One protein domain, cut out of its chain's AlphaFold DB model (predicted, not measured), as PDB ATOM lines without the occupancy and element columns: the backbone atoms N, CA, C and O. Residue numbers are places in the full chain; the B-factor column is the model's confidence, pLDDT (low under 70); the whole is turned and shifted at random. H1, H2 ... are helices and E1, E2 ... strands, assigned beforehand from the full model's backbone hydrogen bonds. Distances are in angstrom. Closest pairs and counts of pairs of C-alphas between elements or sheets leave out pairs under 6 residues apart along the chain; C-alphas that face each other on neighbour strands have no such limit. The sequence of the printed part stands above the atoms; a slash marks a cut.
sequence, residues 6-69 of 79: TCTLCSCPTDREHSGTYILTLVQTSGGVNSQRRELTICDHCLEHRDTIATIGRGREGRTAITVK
ATOM      1  N   THR A   6    -138.942 159.222  45.776       91.19
ATOM      2  CA  THR A   6    -139.331 158.508  44.553       91.19
ATOM      3  C   THR A   6    -138.955 157.042  44.681       91.19
ATOM      4  O   THR A   6    -137.809 156.719  44.995       91.19
ATOM      5  N   CYS A   7    -139.903 156.148  44.414       92.00
ATOM      6  CA  CYS A   7    -139.632 154.720  44.374       92.00
ATOM      7  C   CYS A   7    -138.661 154.402  43.226       92.00
ATOM      8  O   CYS A   7    -138.941 154.673  42.060       92.00
ATOM      9  N   THR A   8    -137.527 153.778  43.531       92.00
ATOM     10  CA  THR A   8    -136.500 153.365  42.569       92.00
ATOM     11  C   THR A   8    -137.024 152.342  41.562       92.00
ATOM     12  O   THR A   8    -136.492 152.253  40.459       92.00
ATOM     13  N   LEU A   9    -138.062 151.573  41.914       90.25
ATOM     14  CA  LEU A   9    -138.616 150.557  41.023       90.25
ATOM     15  C   LEU A   9    -139.636 151.138  40.049       90.25
ATOM     16  O   LEU A   9    -139.449 150.988  38.852       90.25
ATOM     17  N   CYS A  10    -140.702 151.787  40.512       90.19
ATOM     18  CA  CYS A  10    -141.772 152.270  39.627       90.19
ATOM     19  C   CYS A  10    -141.671 153.752  39.251       90.19
ATOM     20  O   CYS A  10    -142.493 154.233  38.474       90.19
ATOM     21  N   SER A  11    -140.702 154.477  39.815       90.44
ATOM     22  CA  SER A  11    -140.531 155.926  39.654       90.44
ATOM     23  C   SER A  11    -141.718 156.773  40.138       90.44
ATOM     24  O   SER A  11    -141.763 157.968  39.859       90.44
ATOM     25  N   CYS A  12    -142.661 156.191  40.888       90.06
ATOM     26  CA  CYS A  12    -143.755 156.938  41.501       90.06
ATOM     27  C   CYS A  12    -143.286 157.689  42.762       90.06
ATOM     28  O   CYS A  12    -142.429 157.172  43.491       90.06
ATOM     29  N   PRO A  13    -143.876 158.863  43.054       91.00
ATOM     30  CA  PRO A  13    -143.724 159.525  44.343       91.00
ATOM     31  C   PRO A  13    -144.167 158.623  45.502       91.00
ATOM     32  O   PRO A  13    -145.088 157.822  45.355       91.00
ATOM     33  N   THR A  14    -143.506 158.762  46.644       91.62
ATOM     34  CA  THR A  14    -143.799 158.068  47.903       91.62
ATOM     35  C   THR A  14    -143.305 158.923  49.069       91.62
ATOM     36  O   THR A  14    -142.537 159.860  48.865       91.62
ATOM     37  N   ASP A  15    -143.692 158.612  50.296       91.06
ATOM     38  CA  ASP A  15    -143.160 159.250  51.506       91.06
ATOM     39  C   ASP A  15    -142.431 158.228  52.393       91.06
ATOM     40  O   ASP A  15    -142.212 157.084  51.993       91.06
ATOM     41  N   ARG A  16    -141.980 158.665  53.574       87.94
ATOM     42  CA  ARG A  16    -141.243 157.824  54.528       87.94
ATOM     43  C   ARG A  16    -142.107 156.772  55.218       87.94
ATOM     44  O   ARG A  16    -141.543 155.788  55.678       87.94
ATOM     45  N   GLU A  17    -143.411 156.996  55.334       92.50
ATOM     46  CA  GLU A  17    -144.326 156.051  55.980       92.50
ATOM     47  C   GLU A  17    -144.658 154.900  55.029       92.50
ATOM     48  O   GLU A  17    -144.790 153.765  55.473       92.50
ATOM     49  N   HIS A  18    -144.680 155.187  53.724       92.12
ATOM     50  CA  HIS A  18    -145.017 154.237  52.665       92.12
ATOM     51  C   HIS A  18    -143.823 153.755  51.831       92.12
ATOM     52  O   HIS A  18    -143.988 153.279  50.700       92.12
ATOM     53  N   SER A  19    -142.593 153.934  52.328       93.00
ATOM     54  CA  SER A  19    -141.403 153.398  51.666       93.00
ATOM     55  C   SER A  19    -140.278 152.996  52.611       93.00
ATOM     56  O   SER A  19    -139.976 153.667  53.596       93.00
ATOM     57  N   GLY A  20    -139.573 151.932  52.227       91.62
ATOM     58  CA  GLY A  20    -138.308 151.523  52.828       91.62
ATOM     59  C   GLY A  20    -137.104 152.021  52.025       91.62
ATOM     60  O   GLY A  20    -137.116 152.005  50.790       91.62
ATOM     61  N   THR A  21    -136.035 152.429  52.718       91.88
ATOM     62  CA  THR A  21    -134.727 152.710  52.102       91.88
ATOM     63  C   THR A  21    -133.768 151.549  52.361       91.88
ATOM     64  O   THR A  21    -133.563 151.148  53.503       91.88
ATOM     65  N   TYR A  22    -133.149 151.035  51.301       90.12
ATOM     66  CA  TYR A  22    -132.259 149.878  51.331       90.12
ATOM     67  C   TYR A  22    -130.909 150.223  50.712       90.12
ATOM     68  O   TYR A  22    -130.836 150.909  49.693       90.12
ATOM     69  N   ILE A  23    -129.832 149.696  51.291       92.44
ATOM     70  CA  ILE A  23    -128.483 149.817  50.735       92.44
ATOM     71  C   ILE A  23    -128.020 148.430  50.304       92.44
ATOM     72  O   ILE A  23    -127.796 147.551  51.130       92.44
ATOM     73  N   LEU A  24    -127.838 148.249  49.000       91.12
ATOM     74  CA  LEU A  24    -127.245 147.047  48.427       91.12
ATOM     75  C   LEU A  24    -125.752 147.279  48.208       91.12
ATOM     76  O   LEU A  24    -125.363 148.196  47.483       91.12
ATOM     77  N   THR A  25    -124.926 146.422  48.808       91.44
ATOM     78  CA  THR A  25    -123.472 146.423  48.611       91.44
ATOM     79  C   THR A  25    -123.045 145.095  48.002       91.44
ATOM     80  O   THR A  25    -123.284 144.039  48.580       91.44
ATOM     81  N   LEU A  26    -122.404 145.148  46.839       88.31
ATOM     82  CA  LEU A  26    -121.764 144.010  46.190       88.31
ATOM     83  C   LEU A  26    -120.254 144.157  46.350       88.31
ATOM     84  O   LEU A  26    -119.702 145.180  45.952       88.31
ATOM     85  N   VAL A  27    -119.597 143.133  46.892       87.56
ATOM     86  CA  VAL A  27    -118.135 143.046  46.981       87.56
ATOM     87  C   VAL A  27    -117.692 141.775  46.268       87.56
ATOM     88  O   VAL A  27    -118.038 140.674  46.688       87.56
ATOM     89  N   GLN A  28    -116.936 141.926  45.183       84.06
ATOM     90  CA  GLN A  28    -116.306 140.815  44.479       84.06
ATOM     91  C   GLN A  28    -114.832 140.737  44.880       84.06
ATOM     92  O   GLN A  28    -114.087 141.703  44.716       84.06
ATOM     93  N   THR A  29    -114.423 139.582  45.405       80.19
ATOM     94  CA  THR A  29    -113.066 139.343  45.922       80.19
ATOM     95  C   THR A  29    -112.151 138.624  44.928       80.19
ATOM     96  O   THR A  29    -110.932 138.666  45.079       80.19
ATOM     97  N   SER A  30    -112.701 137.988  43.889       72.00
ATOM     98  CA  SER A  30    -111.940 137.294  42.846       72.00
ATOM     99  C   SER A  30    -111.669 138.196  41.632       72.00
ATOM    100  O   SER A  30    -112.582 138.832  41.103       72.00
ATOM    101  N   GLY A  31    -110.416 138.227  41.153       63.94
ATOM    102  CA  GLY A  31    -110.023 138.930  39.918       63.94
ATOM    103  C   GLY A  31    -109.805 140.447  40.039       63.94
ATOM    104  O   GLY A  31    -109.817 141.140  39.024       63.94
ATOM    105  N   GLY A  32    -109.610 140.958  41.259       67.19
ATOM    106  CA  GLY A  32    -109.507 142.388  41.579       67.19
ATOM    107  C   GLY A  32    -110.693 142.865  42.424       67.19
ATOM    108  O   GLY A  32    -111.778 142.291  42.355       67.19
ATOM    109  N   VAL A  33    -110.493 143.898  43.250       69.81
ATOM    110  CA  VAL A  33    -111.562 144.434  44.110       69.81
ATOM    111  C   VAL A  33    -112.538 145.235  43.251       69.81
ATOM    112  O   VAL A  33    -112.223 146.328  42.790       69.81
ATOM    113  N   ASN A  34    -113.736 144.692  43.047       77.88
ATOM    114  CA  ASN A  34    -114.869 145.414  42.475       77.88
ATOM    115  C   ASN A  34    -115.944 145.539  43.557       77.88
ATOM    116  O   ASN A  34    -116.506 144.532  43.997       77.88
ATOM    117  N   SER A  35    -116.204 146.769  43.996       84.50
ATOM    118  CA  SER A  35    -117.262 147.083  44.948       84.50
ATOM    119  C   SER A  35    -118.302 147.992  44.302       84.50
ATOM    120  O   SER A  35    -117.983 148.962  43.617       84.50
ATOM    121  N   GLN A  36    -119.575 147.668  44.507       88.12
ATOM    122  CA  GLN A  36    -120.688 148.497  44.063       88.12
ATOM    123  C   GLN A  36    -121.636 148.732  45.219       88.12
ATOM    124  O   GLN A  36    -122.012 147.801  45.926       88.12
ATOM    125  N   ARG A  37    -122.060 149.983  45.369       91.25
ATOM    126  CA  ARG A  37    -123.066 150.394  46.339       91.25
ATOM    127  C   ARG A  37    -124.239 151.026  45.602       91.25
ATOM    128  O   ARG A  37    -124.041 151.881  44.741       91.25
ATOM    129  N   ARG A  38    -125.456 150.603  45.932       89.88
ATOM    130  CA  ARG A  38    -126.705 151.169  45.413       89.88
ATOM    131  C   ARG A  38    -127.648 151.442  46.569       89.88
ATOM    132  O   ARG A  38    -127.946 150.539  47.344       89.88
ATOM    133  N   GLU A  39    -128.116 152.674  46.657       92.25
ATOM    134  CA  GLU A  39    -129.209 153.045  47.546       92.25
ATOM    135  C   GLU A  39    -130.523 152.964  46.772       92.25
ATOM    136  O   GLU A  39    -130.607 153.439  45.637       92.25
ATOM    137  N   LEU A  40    -131.522 152.320  47.369       92.31
ATOM    138  CA  LEU A  40    -132.848 152.127  46.805       92.31
ATOM    139  C   LEU A  40    -133.884 152.686  47.772       92.31
ATOM    140  O   LEU A  40    -133.816 152.422  48.966       92.31
ATOM    141  N   THR A  41    -134.881 153.383  47.248       93.81
ATOM    142  CA  THR A  41    -136.129 153.662  47.964       93.81
ATOM    143  C   THR A  41    -137.227 152.842  47.307       93.81
ATOM    144  O   THR A  41    -137.386 152.918  46.093       93.81
ATOM    145  N   ILE A  42    -137.972 152.031  48.051       93.19
ATOM    146  CA  ILE A  42    -138.995 151.143  47.483       93.19
ATOM    147  C   ILE A  42    -140.298 151.369  48.239       93.19
ATOM    148  O   ILE A  42    -140.309 151.271  49.460       93.19
ATOM    149  N   CYS A  43    -141.367 151.705  47.514       93.50
ATOM    150  CA  CYS A  43    -142.690 151.873  48.109       93.50
ATOM    151  C   CYS A  43    -143.352 150.528  48.434       93.50
ATOM    152  O   CYS A  43    -143.053 149.526  47.774       93.50
ATOM    153  N   ASP A  44    -144.292 150.536  49.376       93.56
ATOM    154  CA  ASP A  44    -145.007 149.342  49.854       93.56
ATOM    155  C   ASP A  44    -145.614 148.530  48.705       93.56
ATOM    156  O   ASP A  44    -145.354 147.338  48.579       93.56
ATOM    157  N   HIS A  45    -146.287 149.196  47.760       92.00
ATOM    158  CA  HIS A  45    -146.859 148.547  46.574       92.00
ATOM    159  C   HIS A  45    -145.832 147.724  45.776       92.00
ATOM    160  O   HIS A  45    -146.126 146.642  45.273       92.00
ATOM    161  N   CYS A  46    -144.608 148.237  45.624       91.62
ATOM    162  CA  CYS A  46    -143.564 147.504  44.919       91.62
ATOM    163  C   CYS A  46    -142.980 146.367  45.762       91.62
ATOM    164  O   CYS A  46    -142.574 145.367  45.177       91.62
ATOM    165  N   LEU A  47    -142.919 146.515  47.089       89.12
ATOM    166  CA  LEU A  47    -142.477 145.452  47.996       89.12
ATOM    167  C   LEU A  47    -143.481 144.296  48.042       89.12
ATOM    168  O   LEU A  47    -143.074 143.141  48.043       89.12
ATOM    169  N   GLU A  48    -144.777 144.600  48.015       90.81
ATOM    170  CA  GLU A  48    -145.848 143.603  48.060       90.81
ATOM    171  C   GLU A  48    -145.999 142.808  46.759       90.81
ATOM    172  O   GLU A  48    -146.509 141.693  46.779       90.81
ATOM    173  N   HIS A  49    -145.638 143.387  45.609       88.19
ATOM    174  CA  HIS A  49    -145.944 142.796  44.297       88.19
ATOM    175  C   HIS A  49    -144.709 142.389  43.486       88.19
ATOM    176  O   HIS A  49    -144.851 141.932  42.349       88.19
ATOM    177  N   ARG A  50    -143.489 142.582  44.005       83.75
ATOM    178  CA  ARG A  50    -142.263 142.174  43.303       83.75
ATOM    179  C   ARG A  50    -141.457 141.156  44.086       83.75
ATOM    180  O   ARG A  50    -140.727 141.502  45.005       83.75
ATOM    181  N   ASP A  51    -141.418 139.947  43.541       84.12
ATOM    182  CA  ASP A  51    -140.559 138.863  44.029       84.12
ATOM    183  C   ASP A  51    -139.062 139.120  43.782       84.12
ATOM    184  O   ASP A  51    -138.192 138.443  44.324       84.12
ATOM    185  N   THR A  52    -138.713 140.064  42.902       85.06
ATOM    186  CA  THR A  52    -137.315 140.383  42.586       85.06
ATOM    187  C   THR A  52    -137.112 141.878  42.370       85.06
ATOM    188  O   THR A  52    -137.634 142.469  41.424       85.06
ATOM    189  N   ILE A  53    -136.262 142.467  43.210       87.12
ATOM    190  CA  ILE A  53    -135.931 143.902  43.225       87.12
ATOM    191  C   ILE A  53    -134.652 144.186  42.427       87.12
ATOM    192  O   ILE A  53    -134.580 145.137  41.645       87.12
ATOM    193  N   ALA A  54    -133.636 143.344  42.599       88.69
ATOM    194  CA  ALA A  54    -132.347 143.478  41.941       88.69
ATOM    195  C   ALA A  54    -131.780 142.106  41.572       88.69
ATOM    196  O   ALA A  54    -132.091 141.096  42.197       88.69
ATOM    197  N   THR A  55    -130.933 142.079  40.550       88.44
ATOM    198  CA  THR A  55    -130.179 140.897  40.128       88.44
ATOM    199  C   THR A  55    -128.699 141.220  40.065       88.44
ATOM    200  O   THR A  55    -128.318 142.333  39.694       88.44
ATOM    201  N   ILE A  56    -127.869 140.232  40.379       88.19
ATOM    202  CA  ILE A  56    -126.415 140.314  40.260       88.19
ATOM    203  C   ILE A  56    -126.010 139.506  39.028       88.19
ATOM    204  O   ILE A  56    -126.404 138.352  38.883       88.19
ATOM    205  N   GLY A  57    -125.249 140.112  38.123       85.75
ATOM    206  CA  GLY A  57    -124.804 139.454  36.894       85.75
ATOM    207  C   GLY A  57    -123.605 140.155  36.274       85.75
ATOM    208  O   GLY A  57    -123.062 141.089  36.862       85.75
ATOM    209  N   ARG A  58    -123.180 139.728  35.081       82.62
ATOM    210  CA  ARG A  58    -122.135 140.444  34.334       82.62
ATOM    211  C   ARG A  58    -122.718 141.713  33.714       82.62
ATOM    212  O   ARG A  58    -123.669 141.656  32.941       82.62
ATOM    213  N   GLY A  59    -122.142 142.855  34.066       74.25
ATOM    214  CA  GLY A  59    -122.407 144.138  33.433       74.25
ATOM    215  C   GLY A  59    -121.761 144.247  32.049       74.25
ATOM    216  O   GLY A  59    -121.060 143.345  31.592       74.25
ATOM    217  N   ARG A  60    -121.970 145.396  31.394       69.56
ATOM    218  CA  ARG A  60    -121.473 145.679  30.031       69.56
ATOM    219  C   ARG A  60    -119.952 145.560  29.882       69.56
ATOM    220  O   ARG A  60    -119.480 145.223  28.808       69.56
ATOM    221  N   GLU A  61    -119.205 145.789  30.957       72.81
ATOM    222  CA  GLU A  61    -117.738 145.697  30.993       72.81
ATOM    223  C   GLU A  61    -117.230 144.299  31.399       72.81
ATOM    224  O   GLU A  61    -116.078 144.139  31.786       72.81
ATOM    225  N   GLY A  62    -118.099 143.282  31.425       74.88
ATOM    226  CA  GLY A  62    -117.751 141.925  31.865       74.88
ATOM    227  C   GLY A  62    -117.561 141.763  33.381       74.88
ATOM    228  O   GLY A  62    -117.423 140.638  33.861       74.88
ATOM    229  N   ARG A  63    -117.605 142.858  34.146       79.44
ATOM    230  CA  ARG A  63    -117.532 142.881  35.617       79.44
ATOM    231  C   ARG A  63    -118.875 142.541  36.253       79.44
ATOM    232  O   ARG A  63    -119.918 142.875  35.695       79.44
ATOM    233  N   THR A  64    -118.869 141.938  37.442       85.19
ATOM    234  CA  THR A  64    -120.112 141.716  38.196       85.19
ATOM    235  C   THR A  64    -120.745 143.055  38.572       85.19
ATOM    236  O   THR A  64    -120.050 143.976  39.004       85.19
ATOM    237  N   ALA A  65    -122.057 143.177  38.394       87.00
ATOM    238  CA  ALA A  65    -122.805 144.394  38.651       87.00
ATOM    239  C   ALA A  65    -124.188 144.114  39.246       87.00
ATOM    240  O   ALA A  65    -124.822 143.100  38.938       87.00
ATOM    241  N   ILE A  66    -124.667 145.057  40.062       88.75
ATOM    242  CA  ILE A  66    -126.050 145.090  40.549       88.75
ATOM    243  C   ILE A  66    -126.919 145.769  39.487       88.75
ATOM    244  O   ILE A  66    -126.686 146.923  39.128       88.75
ATOM    245  N   THR A  67    -127.958 145.077  39.028       88.94
ATOM    246  CA  THR A  67    -129.001 145.645  38.165       88.94
ATOM    247  C   THR A  67    -130.314 145.704  38.928       88.94
ATOM    248  O   THR A  67    -130.830 144.672  39.350       88.94
ATOM    249  N   VAL A  68    -130.861 146.905  39.099       88.31
ATOM    250  CA  VAL A  68    -132.162 147.120  39.743       88.31
ATOM    251  C   VAL A  68    -133.257 146.985  38.687       88.31
ATOM    252  O   VAL A  68    -133.205 147.652  37.653       88.31
ATOM    253  N   LYS A  69    -134.243 146.114  38.917       78.69
ATOM    254  CA  LYS A  69    -135.336 145.871  37.967       78.69
ATOM    255  C   LYS A  69    -136.437 146.911  38.158       78.69
ATOM    256  O   LYS A  69    -137.397 146.670  38.883       78.69
TER     257      LYS A  69
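This is residues 6 to 69 of the 79 residues of an uncharacterized protein of Bifidobacterium dentium (UniProt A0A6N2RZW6). A long, narrow hairpin of two strands, E1 and E2, has a shorter hairpin, E3 and E4, alongside part of its length, with E4 the nearer strand of that second hairpin. A short helix, H1, and the unnamed stretch of residues 6 to 18 gather at the end of the long hairpin where E1 begins and E2 ends. The printed part has 64 residues, with one named helix and four named strands in the order E1, E2, H1, E3, E4, and each of its two antiparallel sheets has two strands, E1 - E2 and E3 - E4. The class is mostly strand. The whole is loose, with a radius of gyration of the C-alphas of 13.6 A, and a rod in outline, spanning 41 by 17 by 16 A.

Begin at C-alpha 6, at (-139.331, 158.508, 44.553); residues 6 to 18 hold no named element. Find C-alpha 19 at (-141.403, 153.398, 51.666); from there E1, residues 19 to 28, runs 29.0 A. E2, residues 34 to 43, begins at C-alpha 34 at (-114.869, 145.414, 42.475) and runs 29.1 A. H1 follows at once with residues 44 to 49. Next come E3, residues 54 to 58, 13.1 A long, and E4, residues 64 to 68, 13.3 A long, which ends at C-alpha 68 at (-132.162, 147.120, 39.743).

Look first at the hairpin of E1 and E2, antiparallel neighbours with 166 degrees between their directions. You will find N 22 and O 40 at 2.8 A and N 36 and O 26 at 2.9 A, both within hydrogen-bond range. At one end of this hairpin, the closest C-alphas of E1 and H1 are those of Ser 19 and Asp 44, 5.7 A apart. Within H1, every O i to N i+4 pair is within hydrogen-bond range. E3 and E4 form the other hairpin, antiparallel at 150 degrees, with N 55 and O 67 at 2.9 A within hydrogen-bond range. The closest C-alphas of E2 and E4 are those of Gln 36 and Ala 65, 7.1 A apart. Those of E1 and E4 are Leu 26 and Ile 66, 7.2 A apart. E1 and E3 are only just apart, with their closest C-alphas at 8.4 A; E2 and E3 are apart, and H1 and E4 are apart.

The two C-alphas farthest apart are those of Glu 17 and Gly 31, at 41.6 A. The printed part has no cut, and its four links between named elements are tight. Confidence is low, with pLDDT under 70, at residues 31 to 33 and at residue 60; the mean of the printed part is 86.6.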